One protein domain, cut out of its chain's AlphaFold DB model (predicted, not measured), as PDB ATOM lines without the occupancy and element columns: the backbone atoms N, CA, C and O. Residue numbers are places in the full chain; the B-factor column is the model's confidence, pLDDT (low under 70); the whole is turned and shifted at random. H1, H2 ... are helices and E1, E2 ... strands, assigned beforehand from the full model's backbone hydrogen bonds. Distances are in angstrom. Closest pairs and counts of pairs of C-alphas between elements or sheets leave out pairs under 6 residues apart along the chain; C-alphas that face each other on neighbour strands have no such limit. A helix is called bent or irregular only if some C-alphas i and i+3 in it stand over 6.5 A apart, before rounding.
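Overview. This is residues 6 to 26 and 44 to 145 of the 145 residues of the protein "uncharacterized protein LOC103509789" of Diaphorina citri (UniProt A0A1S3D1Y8). Two twisted sheets lie face to face as a sandwich, a larger one of E2, E6, E5, E1 and E3 and a smaller one of E4, E7 and E8, with their strands crossed. The long bent hairpin of E5 and E6 runs through the larger sheet, the short helix H1 packs across these two strands, and the small helix H2 sits at one end, where the chain passes from E3 to E4. The printed part has 123 residues, with two named helices and eight named strands in the order E1, H1, E2, E3, H2, E4, E5, E6, E7, E8, and the class is mostly strand. The larger sheet has the order E2, E6, E5, E1, E3 and the smaller E4, E7, E8, both antiparallel. The whole is compact, with a radius of gyration of the C-alphas of 14.7 A, yet elongated, spanning 47 by 29 by 26 A.

Along the chain. In the larger sheet, E6, the longest strand, has residues 105 to 122, is 36.2 A long and bends by 107 degrees at residue 118. E5, residues 88 to 102, is 38.4 A long and bends by 70 degrees at residue 91. E1, residues 6 to 14, is 25.9 A long and begins at C-alpha 6 (178.491, 128.396, 193.726). E3 is residues 62 to 68, 17.6 A, and E2 is residues 44 to 46, 6.2 A. In the smaller sheet, E7 is residues 128 to 135, 22.9 A, E4 is residues 76 to 82, 19.2 A, and E8 is residues 138 to 144, 18.5 A, ending at C-alpha 144 (189.715, 127.601, 214.208). H1 is residues 16 to 22, 10.0 A, and H2 is residues 69 to 73, 8.3 A. H2 is irregular, but only just: C-alphas 70 and 73 are 6.8 A apart.

Arrangement. In the larger sheet the hairpin E5 and E6 has N 93 and O 114 at 2.8 A and N 99 and O 107 at 2.8 A. E5 and E1 pair through N 9 and O 96, 2.9 A, and E1 and E3 through N 8 and O 65, 2.9 A. The edge strand E2 and E6 have N 45 and O 113 at 2.8 A. In the smaller sheet E4 and E7 have N 80 and O 130 at 2.8 A, and the hairpin E7 and E8 has N 133 and O 140 at 2.9 A. The parts of the two sheets that face each other are 8.7 A centre to centre, and the strands of the one stand at 43 degrees to those of the other. Between the sheets, the closest C-alphas of E3 and E4 are those of Ile 64 and Leu 80, 6.0 A, and of E6 and E8 those of Phe 114 and Leu 141, 6.4 A. H1 is on the larger sheet at a height of 8.9 A, over E5 and only just over E6, where 3 of its C-alphas fall; it runs across the strands, at 85 degrees to E5 on the local plane. The closest C-alphas of H1 and E5 are those of Leu 18 and Asn 91, 7.0 A. H2 is not on either sheet; its closest C-alpha to E7 is that of Leu 73, 7.6 A from that of Glu 135. In H1 every O i to N i+4 pair is within hydrogen-bond range; in H2 0 of 1 is, and 1 of 2 O i to N i+3 pairs.

Size, cuts and confidence. The two C-alphas farthest apart, those of Ser 26 and Ala 104, are 51.3 A from each other. Residues 27 to 43 are cut out, and C-alphas 26 and 44 are 22.2 A apart across the cut. The link E2 to E3, residues 47 to 61, is long; within it residues 56 to 57 pair, antiparallel, with residues 13 to 14 of E1. The mean pLDDT of the printed part is 91.4, and residue 26 is under 70.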
ATOM      1  N   ILE A   6     177.657 127.297 193.256       93.12
ATOM      2  CA  ILE A   6     178.491 128.396 193.726       93.12
ATOM      3  C   ILE A   6     179.717 127.782 194.392       93.12
ATOM      4  O   ILE A   6     179.590 127.105 195.411       93.12
ATOM      5  N   ASN A   7     180.897 128.023 193.826       94.88
ATOM      6  CA  ASN A   7     182.157 127.687 194.479       94.88
ATOM      7  C   ASN A   7     182.621 128.894 195.279       94.88
ATOM      8  O   ASN A   7     182.753 129.989 194.731       94.88
ATOM      9  N   ILE A   8     182.857 128.701 196.569       95.19
ATOM     10  CA  ILE A   8     183.394 129.732 197.448       95.19
ATOM     11  C   ILE A   8     184.883 129.475 197.583       95.19
ATOM     12  O   ILE A   8     185.308 128.412 198.041       95.19
ATOM     13  N   HIS A   9     185.662 130.466 197.175       96.50
ATOM     14  CA  HIS A   9     187.109 130.431 197.246       96.50
ATOM     15  C   HIS A   9     187.595 131.262 198.422       96.50
ATOM     16  O   HIS A   9     187.011 132.307 198.723       96.50
ATOM     17  N   CYS A  10     188.680 130.824 199.050       96.81
ATOM     18  CA  CYS A  10     189.368 131.584 200.078       96.81
ATOM     19  C   CYS A  10     190.890 131.545 199.911       96.81
ATOM     20  O   CYS A  10     191.466 130.612 199.340       96.81
ATOM     21  N   GLN A  11     191.543 132.585 200.424       96.44
ATOM     22  CA  GLN A  11     192.997 132.683 200.481       96.44
ATOM     23  C   GLN A  11     193.430 133.460 201.727       96.44
ATOM     24  O   GLN A  11     192.903 134.543 202.008       96.44
ATOM     25  N   LEU A  12     194.409 132.903 202.444       97.25
ATOM     26  CA  LEU A  12     195.027 133.522 203.612       97.25
ATOM     27  C   LEU A  12     195.957 134.643 203.161       97.25
ATOM     28  O   LEU A  12     196.737 134.468 202.219       97.25
ATOM     29  N   LEU A  13     195.904 135.785 203.839       96.12
ATOM     30  CA  LEU A  13     196.755 136.922 203.519       96.12
ATOM     31  C   LEU A  13     197.187 137.707 204.753       96.12
ATOM     32  O   LEU A  13     196.572 137.648 205.818       96.12
ATOM     33  N   GLN A  14     198.250 138.473 204.549       96.12
ATOM     34  CA  GLN A  14     198.727 139.510 205.449       96.12
ATOM     35  C   GLN A  14     198.595 140.867 204.762       96.12
ATOM     36  O   GLN A  14     198.995 141.020 203.608       96.12
ATOM     37  N   SER A  15     198.074 141.872 205.460       94.69
ATOM     38  CA  SER A  15     198.004 143.242 204.950       94.69
ATOM     39  C   SER A  15     198.158 144.277 206.057       94.69
ATOM     40  O   SER A  15     197.282 144.419 206.907       94.69
ATOM     41  N   ASP A  16     199.208 145.091 205.983       91.62
ATOM     42  CA  ASP A  16     199.397 146.230 206.893       91.62
ATOM     43  C   ASP A  16     198.238 147.236 206.815       91.62
ATOM     44  O   ASP A  16     197.977 147.985 207.757       91.62
ATOM     45  N   TRP A  17     197.546 147.292 205.672       90.25
ATOM     46  CA  TRP A  17     196.382 148.152 205.501       90.25
ATOM     47  C   TRP A  17     195.208 147.670 206.356       90.25
ATOM     48  O   TRP A  17     194.564 148.500 206.996       90.25
ATOM     49  N   LEU A  18     194.970 146.352 206.425       89.69
ATOM     50  CA  LEU A  18     193.927 145.780 207.285       89.69
ATOM     51  C   LEU A  18     194.202 146.067 208.759       89.69
ATOM     52  O   LEU A  18     193.283 146.480 209.462       89.69
ATOM     53  N   ASP A  19     195.456 145.958 209.203       86.31
ATOM     54  CA  ASP A  19     195.821 146.292 210.585       86.31
ATOM     55  C   ASP A  19     195.521 147.765 210.899       86.31
ATOM     56  O   ASP A  19     194.931 148.076 211.930       86.31
ATOM     57  N   ARG A  20     195.868 148.685 209.989       83.81
ATOM     58  CA  ARG A  20     195.649 150.130 210.188       83.81
ATOM     59  C   ARG A  20     194.181 150.544 210.138       83.81
ATOM     60  O   ARG A  20     193.824 151.537 210.762       83.81
ATOM     61  N   GLN A  21     193.360 149.854 209.351       80.75
ATOM     62  CA  GLN A  21     191.928 150.149 209.237       80.75
ATOM     63  C   GLN A  21     191.114 149.480 210.343       80.75
ATOM     64  O   GLN A  21     190.154 150.062 210.839       80.75
ATOM     65  N   GLY A  22     191.487 148.256 210.719       71.81
ATOM     66  CA  GLY A  22     190.769 147.448 211.698       71.81
ATOM     67  C   GLY A  22     191.159 147.734 213.144       71.81
ATOM     68  O   GLY A  22     190.392 147.397 214.042       71.81
ATOM     69  N   HIS A  23     192.326 148.341 213.385       74.69
ATOM     70  CA  HIS A  23     192.846 148.534 214.731       74.69
ATOM     71  C   HIS A  23     193.631 149.841 214.880       74.69
ATOM     72  O   HIS A  23     194.593 150.121 214.164       74.69
ATOM     73  N   MET A  24     193.272 150.634 215.887       75.44
ATOM     74  CA  MET A  24     194.096 151.752 216.314       75.44
ATOM     75  C   MET A  24     195.323 151.207 217.045       75.44
ATOM     76  O   MET A  24     195.223 150.656 218.143       75.44
ATOM     77  N   MET A  25     196.487 151.376 216.424       70.00
ATOM     78  CA  MET A  25     197.778 151.034 217.013       70.00
ATOM     79  C   MET A  25     198.006 151.840 218.300       70.00
ATOM     80  O   MET A  25     197.790 153.050 218.338       70.00
ATOM     81  N   SER A  26     198.503 151.182 219.348       66.50
ATOM     82  CA  SER A  26     198.800 151.816 220.642       66.50
ATOM     83  C   SER A  26     199.942 152.840 220.580       66.50
ATOM     84  O   SER A  26     200.074 153.685 221.469       66.50
ATOM     85  N   GLN A  44     184.237 142.019 208.675       91.56
ATOM     86  CA  GLN A  44     184.200 141.764 207.244       91.56
ATOM     87  C   GLN A  44     184.168 143.078 206.475       91.56
ATOM     88  O   GLN A  44     183.340 143.946 206.741       91.56
ATOM     89  N   LEU A  45     185.025 143.182 205.470       91.50
ATOM     90  CA  LEU A  45     185.057 144.299 204.542       91.50
ATOM     91  C   LEU A  45     184.569 143.821 203.166       91.50
ATOM     92  O   LEU A  45     185.351 143.218 202.418       91.50
ATOM     93  N   PRO A  46     183.277 144.019 202.842       90.00
ATOM     94  CA  PRO A  46     182.723 143.628 201.553       90.00
ATOM     95  C   PRO A  46     183.155 144.589 200.437       90.00
ATOM     96  O   PRO A  46     183.518 145.736 200.680       90.00
ATOM     97  N   ASP A  47     183.089 144.097 199.202       86.94
ATOM     98  CA  ASP A  47     183.305 144.834 197.954       86.94
ATOM     99  C   ASP A  47     184.667 145.555 197.863       86.94
ATOM    100  O   ASP A  47     184.833 146.540 197.142       86.94
ATOM    101  N   ILE A  48     185.677 145.019 198.555       87.00
ATOM    102  CA  ILE A  48     187.073 145.438 198.411       87.00
ATOM    103  C   ILE A  48     187.665 144.895 197.107       87.00
ATOM    104  O   ILE A  48     187.618 143.694 196.828       87.00
ATOM    105  N   ASP A  49     188.317 145.777 196.346       85.62
ATOM    106  CA  ASP A  49     189.126 145.380 195.196       85.62
ATOM    107  C   ASP A  49     190.524 144.922 195.635       85.62
ATOM    108  O   ASP A  49     191.457 145.716 195.790       85.62
ATOM    109  N   MET A  50     190.671 143.606 195.789       86.00
ATOM    110  CA  MET A  50     191.930 142.962 196.170       86.00
ATOM    111  C   MET A  50     193.090 143.251 195.210       86.00
ATOM    112  O   MET A  50     194.241 143.142 195.617       86.00
ATOM    113  N   ARG A  51     192.827 143.656 193.959       85.06
ATOM    114  CA  ARG A  51     193.888 143.981 192.986       85.06
ATOM    115  C   ARG A  51     194.660 145.244 193.358       85.06
ATOM    116  O   ARG A  51     195.803 145.402 192.940       85.06
ATOM    117  N   HIS A  52     194.031 146.138 194.117       85.56
ATOM    118  CA  HIS A  52     194.595 147.430 194.500       85.56
ATOM    119  C   HIS A  52     194.939 147.506 195.990       85.56
ATOM    120  O   HIS A  52     195.635 148.429 196.410       85.56
ATOM    121  N   LEU A  53     194.467 146.550 196.794       86.56
ATOM    122  CA  LEU A  53     194.783 146.491 198.212       86.56
ATOM    123  C   LEU A  53     196.189 145.899 198.403       86.56
ATOM    124  O   LEU A  53     196.432 144.777 197.962       86.56
ATOM    125  N   PRO A  54     197.127 146.600 199.062       91.81
ATOM    126  CA  PRO A  54     198.451 146.054 199.330       91.81
ATOM    127  C   PRO A  54     198.346 144.895 200.328       91.81
ATOM    128  O   PRO A  54     197.960 145.082 201.484       91.81
ATOM    129  N   HIS A  55     198.674 143.689 199.871       94.12
ATOM    130  CA  HIS A  55     198.675 142.475 200.682       94.12
ATOM    131  C   HIS A  55     199.720 141.479 200.182       94.12
ATOM    132  O   HIS A  55     200.140 141.512 199.025       94.12
ATOM    133  N   THR A  56     200.085 140.561 201.068       96.00
ATOM    134  CA  THR A  56     200.927 139.405 200.782       96.00
ATOM    135  C   THR A  56     200.076 138.147 200.930       96.00
ATOM    136  O   THR A  56     199.605 137.873 202.039       96.00
ATOM    137  N   PRO A  57     199.846 137.369 199.858       95.94
ATOM    138  CA  PRO A  57     199.190 136.075 199.982       95.94
ATOM    139  C   PRO A  57     200.091 135.103 200.753       95.94
ATOM    140  O   PRO A  57     201.273 134.956 200.445       95.94
ATOM    141  N   LEU A  58     199.522 134.433 201.754       97.25
ATOM    142  CA  LEU A  58     200.204 133.463 202.618       97.25
ATOM    143  C   LEU A  58     199.779 132.016 202.342       97.25
ATOM    144  O   LEU A  58     200.288 131.095 202.971       97.25
ATOM    145  N   SER A  59     198.860 131.802 201.402       97.19
ATOM    146  CA  SER A  59     198.465 130.483 200.906       97.19
ATOM    147  C   SER A  59     198.118 130.554 199.416       97.19
ATOM    148  O   SER A  59     197.836 131.643 198.903       97.19
ATOM    149  N   PRO A  60     198.050 129.419 198.700       95.88
ATOM    150  CA  PRO A  60     197.318 129.371 197.440       95.88
ATOM    151  C   PRO A  60     195.811 129.608 197.662       95.88
ATOM    152  O   PRO A  60     195.321 129.620 198.797       95.88
ATOM    153  N   SER A  61     195.079 129.814 196.567       95.31
ATOM    154  CA  SER A  61     193.612 129.826 196.569       95.31
ATOM    155  C   SER A  61     193.076 128.418 196.803       95.31
ATOM    156  O   SER A  61     193.516 127.479 196.141       95.31
ATOM    157  N   HIS A  62     192.047 128.295 197.637       96.88
ATOM    158  CA  HIS A  62     191.345 127.038 197.865       96.88
ATOM    159  C   HIS A  62     189.842 127.209 197.687       96.88
ATOM    160  O   HIS A  62     189.311 128.280 197.959       96.88
ATOM    161  N   VAL A  63     189.156 126.147 197.268       96.81
ATOM    162  CA  VAL A  63     187.692 126.075 197.339       96.81
ATOM    163  C   VAL A  63     187.335 125.524 198.713       96.81
ATOM    164  O   VAL A  63     187.685 124.386 199.013       96.81
ATOM    165  N   ILE A  64     186.669 126.324 199.543       96.62
ATOM    166  CA  ILE A  64     186.240 125.891 200.881       96.62
ATOM    167  C   ILE A  64     184.845 125.275 200.871       96.62
ATOM    168  O   ILE A  64     184.562 124.386 201.662       96.62
ATOM    169  N   ALA A  65     183.980 125.722 199.961       94.62
ATOM    170  CA  ALA A  65     182.622 125.215 199.865       94.62
ATOM    171  C   ALA A  65     182.123 125.208 198.422       94.62
ATOM    172  O   ALA A  65     182.483 126.054 197.601       94.62
ATOM    173  N   CYS A  66     181.254 124.244 198.144       94.19
ATOM    174  CA  CYS A  66     180.559 124.078 196.880       94.19
ATOM    175  C   CYS A  66     179.064 123.973 197.185       94.19
ATOM    176  O   CYS A  66     178.580 122.926 197.609       94.19
ATOM    177  N   LEU A  67     178.340 125.077 197.007       91.56
ATOM    178  CA  LEU A  67     176.913 125.161 197.305       91.56
ATOM    179  C   LEU A  67     176.120 124.962 196.018       91.56
ATOM    180  O   LEU A  67     176.237 125.762 195.086       91.56
ATOM    181  N   ARG A  68     175.294 123.917 195.935       91.75
ATOM    182  CA  ARG A  68     174.344 123.786 194.819       91.75
ATOM    183  C   ARG A  68     173.148 124.686 195.081       91.75
ATOM    184  O   ARG A  68     172.832 124.989 196.226       91.75
ATOM    185  N   THR A  69     172.425 125.077 194.033       86.81
ATOM    186  CA  THR A  69     171.271 125.989 194.166       86.81
ATOM    187  C   THR A  69     170.248 125.534 195.204       86.81
ATOM    188  O   THR A  69     169.659 126.353 195.897       86.81
ATOM    189  N   GLN A  70     170.030 124.222 195.284       86.81
ATOM    190  CA  GLN A  70     169.096 123.590 196.215       86.81
ATOM    191  C   GLN A  70     169.550 123.678 197.681       86.81
ATOM    192  O   GLN A  70     168.708 123.672 198.571       86.81
ATOM    193  N   ASP A  71     170.856 123.810 197.922       85.19
ATOM    194  CA  ASP A  71     171.451 123.847 199.259       85.19
ATOM    195  C   ASP A  71     171.501 125.278 199.818       85.19
ATOM    196  O   ASP A  71     171.737 125.474 201.004       85.19
ATOM    197  N   LEU A  72     171.225 126.300 198.993       84.19
ATOM    198  CA  LEU A  72     171.289 127.712 199.398       84.19
ATOM    199  C   LEU A  72     170.279 128.090 200.490       84.19
ATOM    200  O   LEU A  72     170.427 129.139 201.115       84.19
ATOM    201  N   LEU A  73     169.255 127.265 200.709       87.56
ATOM    202  CA  LEU A  73     168.258 127.456 201.763       87.56
ATOM    203  C   LEU A  73     168.620 126.729 203.067       87.56
ATOM    204  O   LEU A  73     167.905 126.874 204.056       87.56
ATOM    205  N   CYS A  74     169.710 125.964 203.076       89.31
ATOM    206  CA  CYS A  74     170.167 125.190 204.219       89.31
ATOM    207  C   CYS A  74     171.419 125.830 204.821       89.31
ATOM    208  O   CYS A  74     172.270 126.346 204.098       89.31
ATOM    209  N   SER A  75     171.554 125.753 206.142       92.00
ATOM    210  CA  SER A  75     172.813 126.095 206.799       92.00
ATOM    211  C   SER A  75     173.838 124.980 206.600       92.00
ATOM    212  O   SER A  75     173.486 123.798 206.622       92.00
ATOM    213  N   SER A  76     175.107 125.344 206.439       93.00
ATOM    214  CA  SER A  76     176.213 124.392 206.344       93.00
ATOM    215  C   SER A  76     177.474 124.937 207.002       93.00
ATOM    216  O   SER A  76     177.698 126.146 207.056       93.00
ATOM    217  N   THR A  77     178.308 124.023 207.491       95.44
ATOM    218  CA  THR A  77     179.631 124.348 208.015       95.44
ATOM    219  C   THR A  77     180.650 123.456 207.334       95.44
ATOM    220  O   THR A  77     180.546 122.235 207.414       95.44
ATOM    221  N   GLU A  78     181.637 124.068 206.692       96.12
ATOM    222  CA  GLU A  78     182.717 123.376 205.994       96.12
ATOM    223  C   GLU A  78     184.052 123.725 206.639       96.12
ATOM    224  O   GLU A  78     184.272 124.859 207.068       96.12
ATOM    225  N   ARG A  79     184.962 122.754 206.700       97.06
ATOM    226  CA  ARG A  79     186.309 122.951 207.241       97.06
ATOM    227  C   ARG A  79     187.348 122.562 206.216       97.06
ATOM    228  O   ARG A  79     187.261 121.501 205.601       97.06
ATOM    229  N   LEU A  80     188.367 123.398 206.094       97.00
ATOM    230  CA  LEU A  80     189.484 123.182 205.201       97.00
ATOM    231  C   LEU A  80     190.799 123.384 205.948       97.00
ATOM    232  O   LEU A  80     191.059 124.450 206.501       97.00
ATOM    233  N   THR A  81     191.656 122.371 205.902       97.12
ATOM    234  CA  THR A  81     193.031 122.479 206.387       97.12
ATOM    235  C   THR A  81     193.899 123.129 205.313       97.12
ATOM    236  O   THR A  81     194.049 122.580 204.222       97.12
ATOM    237  N   ILE A  82     194.481 124.287 205.622       96.31
ATOM    238  CA  ILE A  82     195.347 125.058 204.729       96.31
ATOM    239  C   ILE A  82     196.760 125.097 205.307       96.31
ATOM    240  O   ILE A  82     196.981 125.576 206.421       96.31
ATOM    241  N   SER A  83     197.734 124.641 204.522       95.31
ATOM    242  CA  SER A  83     199.154 124.839 204.813       95.31
ATOM    243  C   SER A  83     199.608 126.195 204.262       95.31
ATOM    244  O   SER A  83     199.487 126.423 203.053       95.31
ATOM    245  N   PRO A  84     200.129 127.103 205.106       95.56
ATOM    246  CA  PRO A  84     200.711 128.351 204.635       95.56
ATOM    247  C   PRO A  84     201.873 128.094 203.667       95.56
ATOM    248  O   PRO A  84     202.672 127.184 203.862       95.56
ATOM    249  N   SER A  85     201.999 128.914 202.628       96.12
ATOM    250  CA  SER A  85     203.136 128.866 201.701       96.12
ATOM    251  C   SER A  85     204.361 129.614 202.224       96.12
ATOM    252  O   SER A  85     205.462 129.425 201.715       96.12
ATOM    253  N   ALA A  86     204.174 130.487 203.215       94.75
ATOM    254  CA  ALA A  86     205.228 131.283 203.823       94.75
ATOM    255  C   ALA A  86     204.927 131.546 205.303       94.75
ATOM    256  O   ALA A  86     203.780 131.472 205.749       94.75
ATOM    257  N   GLN A  87     205.975 131.876 206.054       96.44
ATOM    258  CA  GLN A  87     205.834 132.385 207.412       96.44
ATOM    259  C   GLN A  87     205.252 133.804 207.376       96.44
ATOM    260  O   GLN A  87     205.651 134.617 206.541       96.44
ATOM    261  N   GLY A  88     204.334 134.116 208.293       95.62
ATOM    262  CA  GLY A  88     203.703 135.432 208.329       95.62
ATOM    263  C   GLY A  88     202.705 135.626 209.464       95.62
ATOM    264  O   GLY A  88     202.631 134.839 210.413       95.62
ATOM    265  N   HIS A  89     201.947 136.713 209.361       95.50
ATOM    266  CA  HIS A  89     200.867 137.070 210.270       95.50
ATOM    267  C   HIS A  89     199.571 137.247 209.481       95.50
ATOM    268  O   HIS A  89     199.398 138.223 208.752       95.50
ATOM    269  N   ILE A  90     198.661 136.290 209.618       96.25
ATOM    270  CA  ILE A  90     197.375 136.306 208.932       96.25
ATOM    271  C   ILE A  90     196.446 137.255 209.675       96.25
ATOM    272  O   ILE A  90     196.063 136.988 210.811       96.25
ATOM    273  N   ASN A  91     196.055 138.331 209.008       94.94
ATOM    274  CA  ASN A  91     195.057 139.281 209.499       94.94
ATOM    275  C   ASN A  91     193.840 139.388 208.567       94.94
ATOM    276  O   ASN A  91     192.918 140.164 208.824       94.94
ATOM    277  N   GLY A  92     193.803 138.581 207.503       95.44
ATOM    278  CA  GLY A  92     192.667 138.522 206.600       95.44
ATOM    279  C   GLY A  92     192.509 137.182 205.888       95.44
ATOM    280  O   GLY A  92     193.482 136.505 205.551       95.44
ATOM    281  N   ILE A  93     191.254 136.837 205.612       96.69
ATOM    282  CA  ILE A  93     190.853 135.759 204.707       96.69
ATOM    283  C   ILE A  93     190.103 136.412 203.548       96.69
ATOM    284  O   ILE A  93     188.954 136.837 203.691       96.69
ATOM    285  N   SER A  94     190.760 136.529 202.397       95.75
ATOM    286  CA  SER A  94     190.078 136.996 201.186       95.75
ATOM    287  C   SER A  94     189.153 135.918 200.650       95.75
ATOM    288  O   SER A  94     189.448 134.729 200.782       95.75
ATOM    289  N   TYR A  95     188.044 136.337 200.044       95.38
ATOM    290  CA  TYR A  95     187.097 135.413 199.442       95.38
ATOM    291  C   TYR A  95     186.443 135.965 198.176       95.38
ATOM    292  O   TYR A  95     186.231 137.171 197.986       95.38
ATOM    293  N   TRP A  96     186.096 135.037 197.294       94.69
ATOM    294  CA  TRP A  96     185.348 135.293 196.071       94.69
ATOM    295  C   TRP A  96     184.492 134.082 195.724       94.69
ATOM    296  O   TRP A  96     184.601 133.019 196.335       94.69
ATOM    297  N   MET A  97     183.583 134.276 194.778       93.56
ATOM    298  CA  MET A  97     182.614 133.262 194.387       93.56
ATOM    299  C   MET A  97     182.661 133.047 192.886       93.56
ATOM    300  O   MET A  97     182.532 134.016 192.137       93.56
ATOM    301  N   ASP A  98     182.747 131.791 192.470       94.06
ATOM    302  CA  ASP A  98     182.530 131.387 191.086       94.06
ATOM    303  C   ASP A  98     181.114 130.822 190.954       94.06
ATOM    304  O   ASP A  98     180.769 129.779 191.515       94.06
ATOM    305  N   LEU A  99     180.269 131.555 190.232       93.88
ATOM    306  CA  LEU A  99     178.891 131.187 189.931       93.88
ATOM    307  C   LEU A  99     178.883 130.356 188.649       93.88
ATOM    308  O   LEU A  99     179.065 130.886 187.551       93.88
ATOM    309  N   VAL A 100     178.631 129.060 188.781       93.81
ATOM    310  CA  VAL A 100     178.474 128.156 187.643       93.81
ATOM    311  C   VAL A 100     177.055 128.316 187.110       93.81
ATOM    312  O   VAL A 100     176.081 127.944 187.767       93.81
ATOM    313  N   LEU A 101     176.912 128.905 185.923       91.44
ATOM    314  CA  LEU A 101     175.619 129.005 185.241       91.44
ATOM    315  C   LEU A 101     175.393 127.772 184.364       91.44
ATOM    316  O   LEU A 101     174.319 127.178 184.354       91.44
ATOM    317  N   THR A 102     176.433 127.373 183.638       87.88
ATOM    318  CA  THR A 102     176.489 126.145 182.840       87.88
ATOM    319  C   THR A 102     177.911 125.579 182.921       87.88
ATOM    320  O   THR A 102     178.814 126.300 183.342       87.88
ATOM    321  N   PRO A 103     178.175 124.332 182.486       83.44
ATOM    322  CA  PRO A 103     179.539 123.795 182.479       83.44
ATOM    323  C   PRO A 103     180.556 124.670 181.721       83.44
ATOM    324  O   PRO A 103     181.737 124.663 182.061       83.44
ATOM    325  N   ALA A 104     180.100 125.444 180.731       87.31
ATOM    326  CA  ALA A 104     180.935 126.330 179.920       87.31
ATOM    327  C   ALA A 104     180.934 127.799 180.387       87.31
ATOM    328  O   ALA A 104     181.784 128.568 179.947       87.31
ATOM    329  N   VAL A 105     179.988 128.211 181.239       89.81
ATOM    330  CA  VAL A 105     179.805 129.615 181.633       89.81
ATOM    331  C   VAL A 105     179.900 129.754 183.145       89.81
ATOM    332  O   VAL A 105     179.025 129.298 183.885       89.81
ATOM    333  N   HIS A 106     180.942 130.463 183.569       91.00
ATOM    334  CA  HIS A 106     181.264 130.748 184.962       91.00
ATOM    335  C   HIS A 106     181.370 132.260 185.145       91.00
ATOM    336  O   HIS A 106     181.966 132.942 184.310       91.00
ATOM    337  N   LEU A 107     180.784 132.791 186.216       91.75
ATOM    338  CA  LEU A 107     180.936 134.194 186.597       91.75
ATOM    339  C   LEU A 107     181.678 134.285 187.925       91.75
ATOM    340  O   LEU A 107     181.139 133.905 188.963       91.75
ATOM    341  N   THR A 108     182.879 134.846 187.893       88.81
ATOM    342  CA  THR A 108     183.648 135.147 189.100       88.81
ATOM    343  C   THR A 108     183.236 136.501 189.657       88.81
ATOM    344  O   THR A 108     183.253 137.514 188.955       88.81
ATOM    345  N   LYS A 109     182.891 136.538 190.943       84.31
ATOM    346  CA  LYS A 109     182.630 137.770 191.686       84.31
ATOM    347  C   LYS A 109     183.547 137.843 192.899       84.31
ATOM    348  O   LYS A 109     183.383 137.082 193.851       84.31
ATOM    349  N   THR A 110     184.481 138.791 192.879       75.00
ATOM    350  CA  THR A 110     185.271 139.174 194.058       75.00
ATOM    351  C   THR A 110     184.355 139.822 195.087       75.00
ATOM    352  O   THR A 110     183.476 140.602 194.720       75.00
ATOM    353  N   ARG A 111     184.499 139.449 196.364       80.69
ATOM    354  CA  ARG A 111     183.535 139.832 197.401       80.69
ATOM    355  C   ARG A 111     184.143 140.557 198.589       80.69
ATOM    356  O   ARG A 111     183.436 141.377 199.153       80.69
ATOM    357  N   GLY A 112     185.396 140.295 198.956       92.44
ATOM    358  CA  GLY A 112     186.070 141.061 200.003       92.44
ATOM    359  C   GLY A 112     186.962 140.221 200.904       92.44
ATOM    360  O   GLY A 112     187.542 139.224 200.469       92.44
ATOM    361  N   VAL A 113     187.071 140.651 202.161       94.44
ATOM    362  CA  VAL A 113     187.962 140.059 203.167       94.44
ATOM    363  C   VAL A 113     187.237 139.916 204.501       94.44
ATOM    364  O   VAL A 113     186.579 140.854 204.946       94.44
ATOM    365  N   PHE A 114     187.378 138.761 205.149       94.81
ATOM    366  CA  PHE A 114     187.086 138.606 206.576       94.81
ATOM    367  C   PHE A 114     188.336 138.952 207.377       94.81
ATOM    368  O   PHE A 114     189.410 138.419 207.100       94.81
ATOM    369  N   CYS A 115     188.201 139.861 208.334       93.75
ATOM    370  CA  CYS A 115     189.298 140.294 209.188       93.75
ATOM    371  C   CYS A 115     189.531 139.254 210.287       93.75
ATOM    372  O   CYS A 115     188.586 138.839 210.958       93.75
ATOM    373  N   VAL A 116     190.787 138.867 210.498       92.88
ATOM    374  CA  VAL A 116     191.179 137.945 211.572       92.88
ATOM    375  C   VAL A 116     191.774 138.772 212.703       92.88
ATOM    376  O   VAL A 116     192.879 139.294 212.559       92.88
ATOM    377  N   ASN A 117     191.032 138.914 213.803       85.88
ATOM    378  CA  ASN A 117     191.415 139.751 214.938       85.88
ATOM    379  C   ASN A 117     191.245 139.010 216.282       85.88
ATOM    380  O   ASN A 117     190.121 138.639 216.623       85.88
ATOM    381  N   PRO A 118     192.319 138.850 217.083       86.56
ATOM    382  CA  PRO A 118     193.703 139.175 216.739       86.56
ATOM    383  C   PRO A 118     194.204 138.290 215.589       86.56
ATOM    384  O   PRO A 118     193.762 137.152 215.438       86.56
ATOM    385  N   GLY A 119     195.126 138.816 214.781       90.12
ATOM    386  CA  GLY A 119     195.719 138.038 213.700       90.12
ATOM    387  C   GLY A 119     196.499 136.822 214.212       90.12
ATOM    388  O   GLY A 119     196.928 136.751 215.368       90.12
ATOM    389  N   VAL A 120     196.669 135.836 213.335       94.75
ATOM    390  CA  VAL A 120     197.242 134.528 213.663       94.75
ATOM    391  C   VAL A 120     198.616 134.397 213.023       94.75
ATOM    392  O   VAL A 120     198.779 134.571 211.816       94.75
ATOM    393  N   ARG A 121     199.632 134.061 213.820       95.31
ATOM    394  CA  ARG A 121     200.953 133.719 213.275       95.31
ATOM    395  C   ARG A 121     200.880 132.381 212.559       95.31
ATOM    396  O   ARG A 121     200.339 131.422 213.102       95.31
ATOM    397  N   CYS A 122     201.466 132.316 211.373       94.50
ATOM    398  CA  CYS A 122     201.486 131.106 210.569       94.50
ATOM    399  C   CYS A 122     202.909 130.723 210.171       94.50
ATOM    400  O   CYS A 122     203.792 131.575 210.032       94.50
ATOM    401  N   ASP A 123     203.105 129.425 209.974       94.44
ATOM    402  CA  ASP A 123     204.349 128.817 209.524       94.44
ATOM    403  C   ASP A 123     204.019 127.688 208.530       94.44
ATOM    404  O   ASP A 123     203.012 127.002 208.732       94.44
ATOM    405  N   PRO A 124     204.824 127.459 207.477       93.62
ATOM    406  CA  PRO A 124     204.543 126.417 206.488       93.62
ATOM    407  C   PRO A 124     204.420 124.997 207.056       93.62
ATOM    408  O   PRO A 124     203.756 124.149 206.460       93.62
ATOM    409  N   HIS A 125     205.031 124.721 208.209       92.81
ATOM    410  CA  HIS A 125     204.978 123.423 208.878       92.81
ATOM    411  C   HIS A 125     203.792 123.281 209.841       92.81
ATOM    412  O   HIS A 125     203.571 122.198 210.378       92.81
ATOM    413  N   SER A 126     203.023 124.353 210.056       92.75
ATOM    414  CA  SER A 126     201.884 124.395 210.975       92.75
ATOM    415  C   SER A 126     200.598 124.699 210.201       92.75
ATOM    416  O   SER A 126     200.276 125.872 209.988       92.75
ATOM    417  N   PRO A 127     199.868 123.670 209.731       94.31
ATOM    418  CA  PRO A 127     198.625 123.884 209.005       94.31
ATOM    419  C   PRO A 127     197.561 124.512 209.910       94.31
ATOM    420  O   PRO A 127     197.503 124.247 211.110       94.31
ATOM    421  N   LEU A 128     196.700 125.324 209.307       95.81
ATOM    422  CA  LEU A 128     195.592 126.004 209.971       95.81
ATOM    423  C   LEU A 128     194.271 125.450 209.452       95.81
ATOM    424  O   LEU A 128     194.173 125.076 208.284       95.81
ATOM    425  N   VAL A 129     193.244 125.421 210.297       97.25
ATOM    426  CA  VAL A 129     191.897 125.037 209.872       97.25
ATOM    427  C   VAL A 129     191.086 126.302 209.649       97.25
ATOM    428  O   VAL A 129     190.884 127.094 210.565       97.25
ATOM    429  N   VAL A 130     190.623 126.490 208.419       97.50
ATOM    430  CA  VAL A 130     189.642 127.519 208.084       97.50
ATOM    431  C   VAL A 130     188.264 126.884 208.127       97.50
ATOM    432  O   VAL A 130     188.026 125.864 207.480       97.50
ATOM    433  N   GLU A 131     187.360 127.490 208.882       97.62
ATOM    434  CA  GLU A 131     185.957 127.108 208.936       97.62
ATOM    435  C   GLU A 131     185.123 128.137 208.172       97.62
ATOM    436  O   GLU A 131     185.240 129.344 208.390       97.62
ATOM    437  N   MET A 132     184.277 127.653 207.269       96.50
ATOM    438  CA  MET A 132     183.211 128.433 206.665       96.50
ATOM    439  C   MET A 132     181.894 128.036 207.312       96.50
ATOM    440  O   MET A 132     181.529 126.866 207.285       96.50
ATOM    441  N   THR A 133     181.149 129.015 207.813       96.00
ATOM    442  CA  THR A 133     179.741 128.848 208.179       96.00
ATOM    443  C   THR A 133     178.888 129.586 207.160       96.00
ATOM    444  O   THR A 133     179.101 130.774 206.908       96.00
ATOM    445  N   TYR A 134     177.924 128.891 206.575       94.19
ATOM    446  CA  TYR A 134     176.911 129.456 205.703       94.19
ATOM    447  C   TYR A 134     175.541 129.303 206.355       94.19
ATOM    448  O   TYR A 134     175.166 128.223 206.807       94.19
ATOM    449  N   GLU A 135     174.781 130.388 206.352       93.62
ATOM    450  CA  GLU A 135     173.349 130.398 206.617       93.62
ATOM    451  C   GLU A 135     172.672 131.176 205.482       93.62
ATOM    452  O   GLU A 135     173.319 131.997 204.828       93.62
ATOM    453  N   PRO A 136     171.377 130.972 205.201       89.94
ATOM    454  CA  PRO A 136     170.706 131.710 204.134       89.94
ATOM    455  C   PRO A 136     170.872 133.236 204.279       89.94
ATOM    456  O   PRO A 136     170.316 133.860 205.179       89.94
ATOM    457  N   GLY A 137     171.645 133.841 203.371       85.38
ATOM    458  CA  GLY A 137     171.952 135.279 203.371       85.38
ATOM    459  C   GLY A 137     173.163 135.704 204.211       85.38
ATOM    460  O   GLY A 137     173.521 136.880 204.186       85.38
ATOM    461  N   TYR A 138     173.826 134.775 204.898       89.44
ATOM    462  CA  TYR A 138     174.978 135.034 205.757       89.44
ATOM    463  C   TYR A 138     176.116 134.050 205.481       89.44
ATOM    464  O   TYR A 138     175.920 132.857 205.270       89.44
ATOM    465  N   MET A 139     177.342 134.558 205.486       92.19
ATOM    466  CA  MET A 139     178.531 133.728 205.372       92.19
ATOM    467  C   MET A 139     179.594 134.270 206.310       92.19
ATOM    468  O   MET A 139     179.811 135.481 206.363       92.19
ATOM    469  N   LYS A 140     180.280 133.367 207.002       94.69
ATOM    470  CA  LYS A 140     181.425 133.664 207.853       94.69
ATOM    471  C   LYS A 140     182.591 132.771 207.460       94.69
ATOM    472  O   LYS A 140     182.392 131.589 207.194       94.69
ATOM    473  N   LEU A 141     183.791 133.340 207.455       96.06
ATOM    474  CA  LEU A 141     185.045 132.598 207.417       96.06
ATOM    475  C   LEU A 141     185.836 132.918 208.678       96.06
ATOM    476  O   LEU A 141     185.922 134.084 209.062       96.06
ATOM    477  N   ASP A 142     186.397 131.892 209.306       95.75
ATOM    478  CA  ASP A 142     187.202 132.036 210.517       95.75
ATOM    479  C   ASP A 142     188.352 131.023 210.540       95.75
ATOM    480  O   ASP A 142     188.307 130.006 209.846       95.75
ATOM    481  N   ILE A 143     189.378 131.293 211.347       95.50
ATOM    482  CA  ILE A 143     190.452 130.335 211.627       95.50
ATOM    483  C   ILE A 143     190.158 129.692 212.979       95.50
ATOM    484  O   ILE A 143     190.139 130.372 214.003       95.50
ATOM    485  N   VAL A 144     189.961 128.378 212.988       92.88
ATOM    486  CA  VAL A 144     189.715 127.601 214.208       92.88
ATOM    487  C   VAL A 144     190.991 126.837 214.579       92.88
ATOM    488  O   VAL A 144     191.562 126.135 213.743       92.88
ATOM    489  N   GLN A 145     191.478 127.036 215.808       71.25
ATOM    490  CA  GLN A 145     192.646 126.346 216.380       71.25
ATOM    491  C   GLN A 145     192.213 125.220 217.315       71.25
ATOM    492  O   GLN A 145     191.215 125.417 218.045       71.25
TER     493      GLN A 145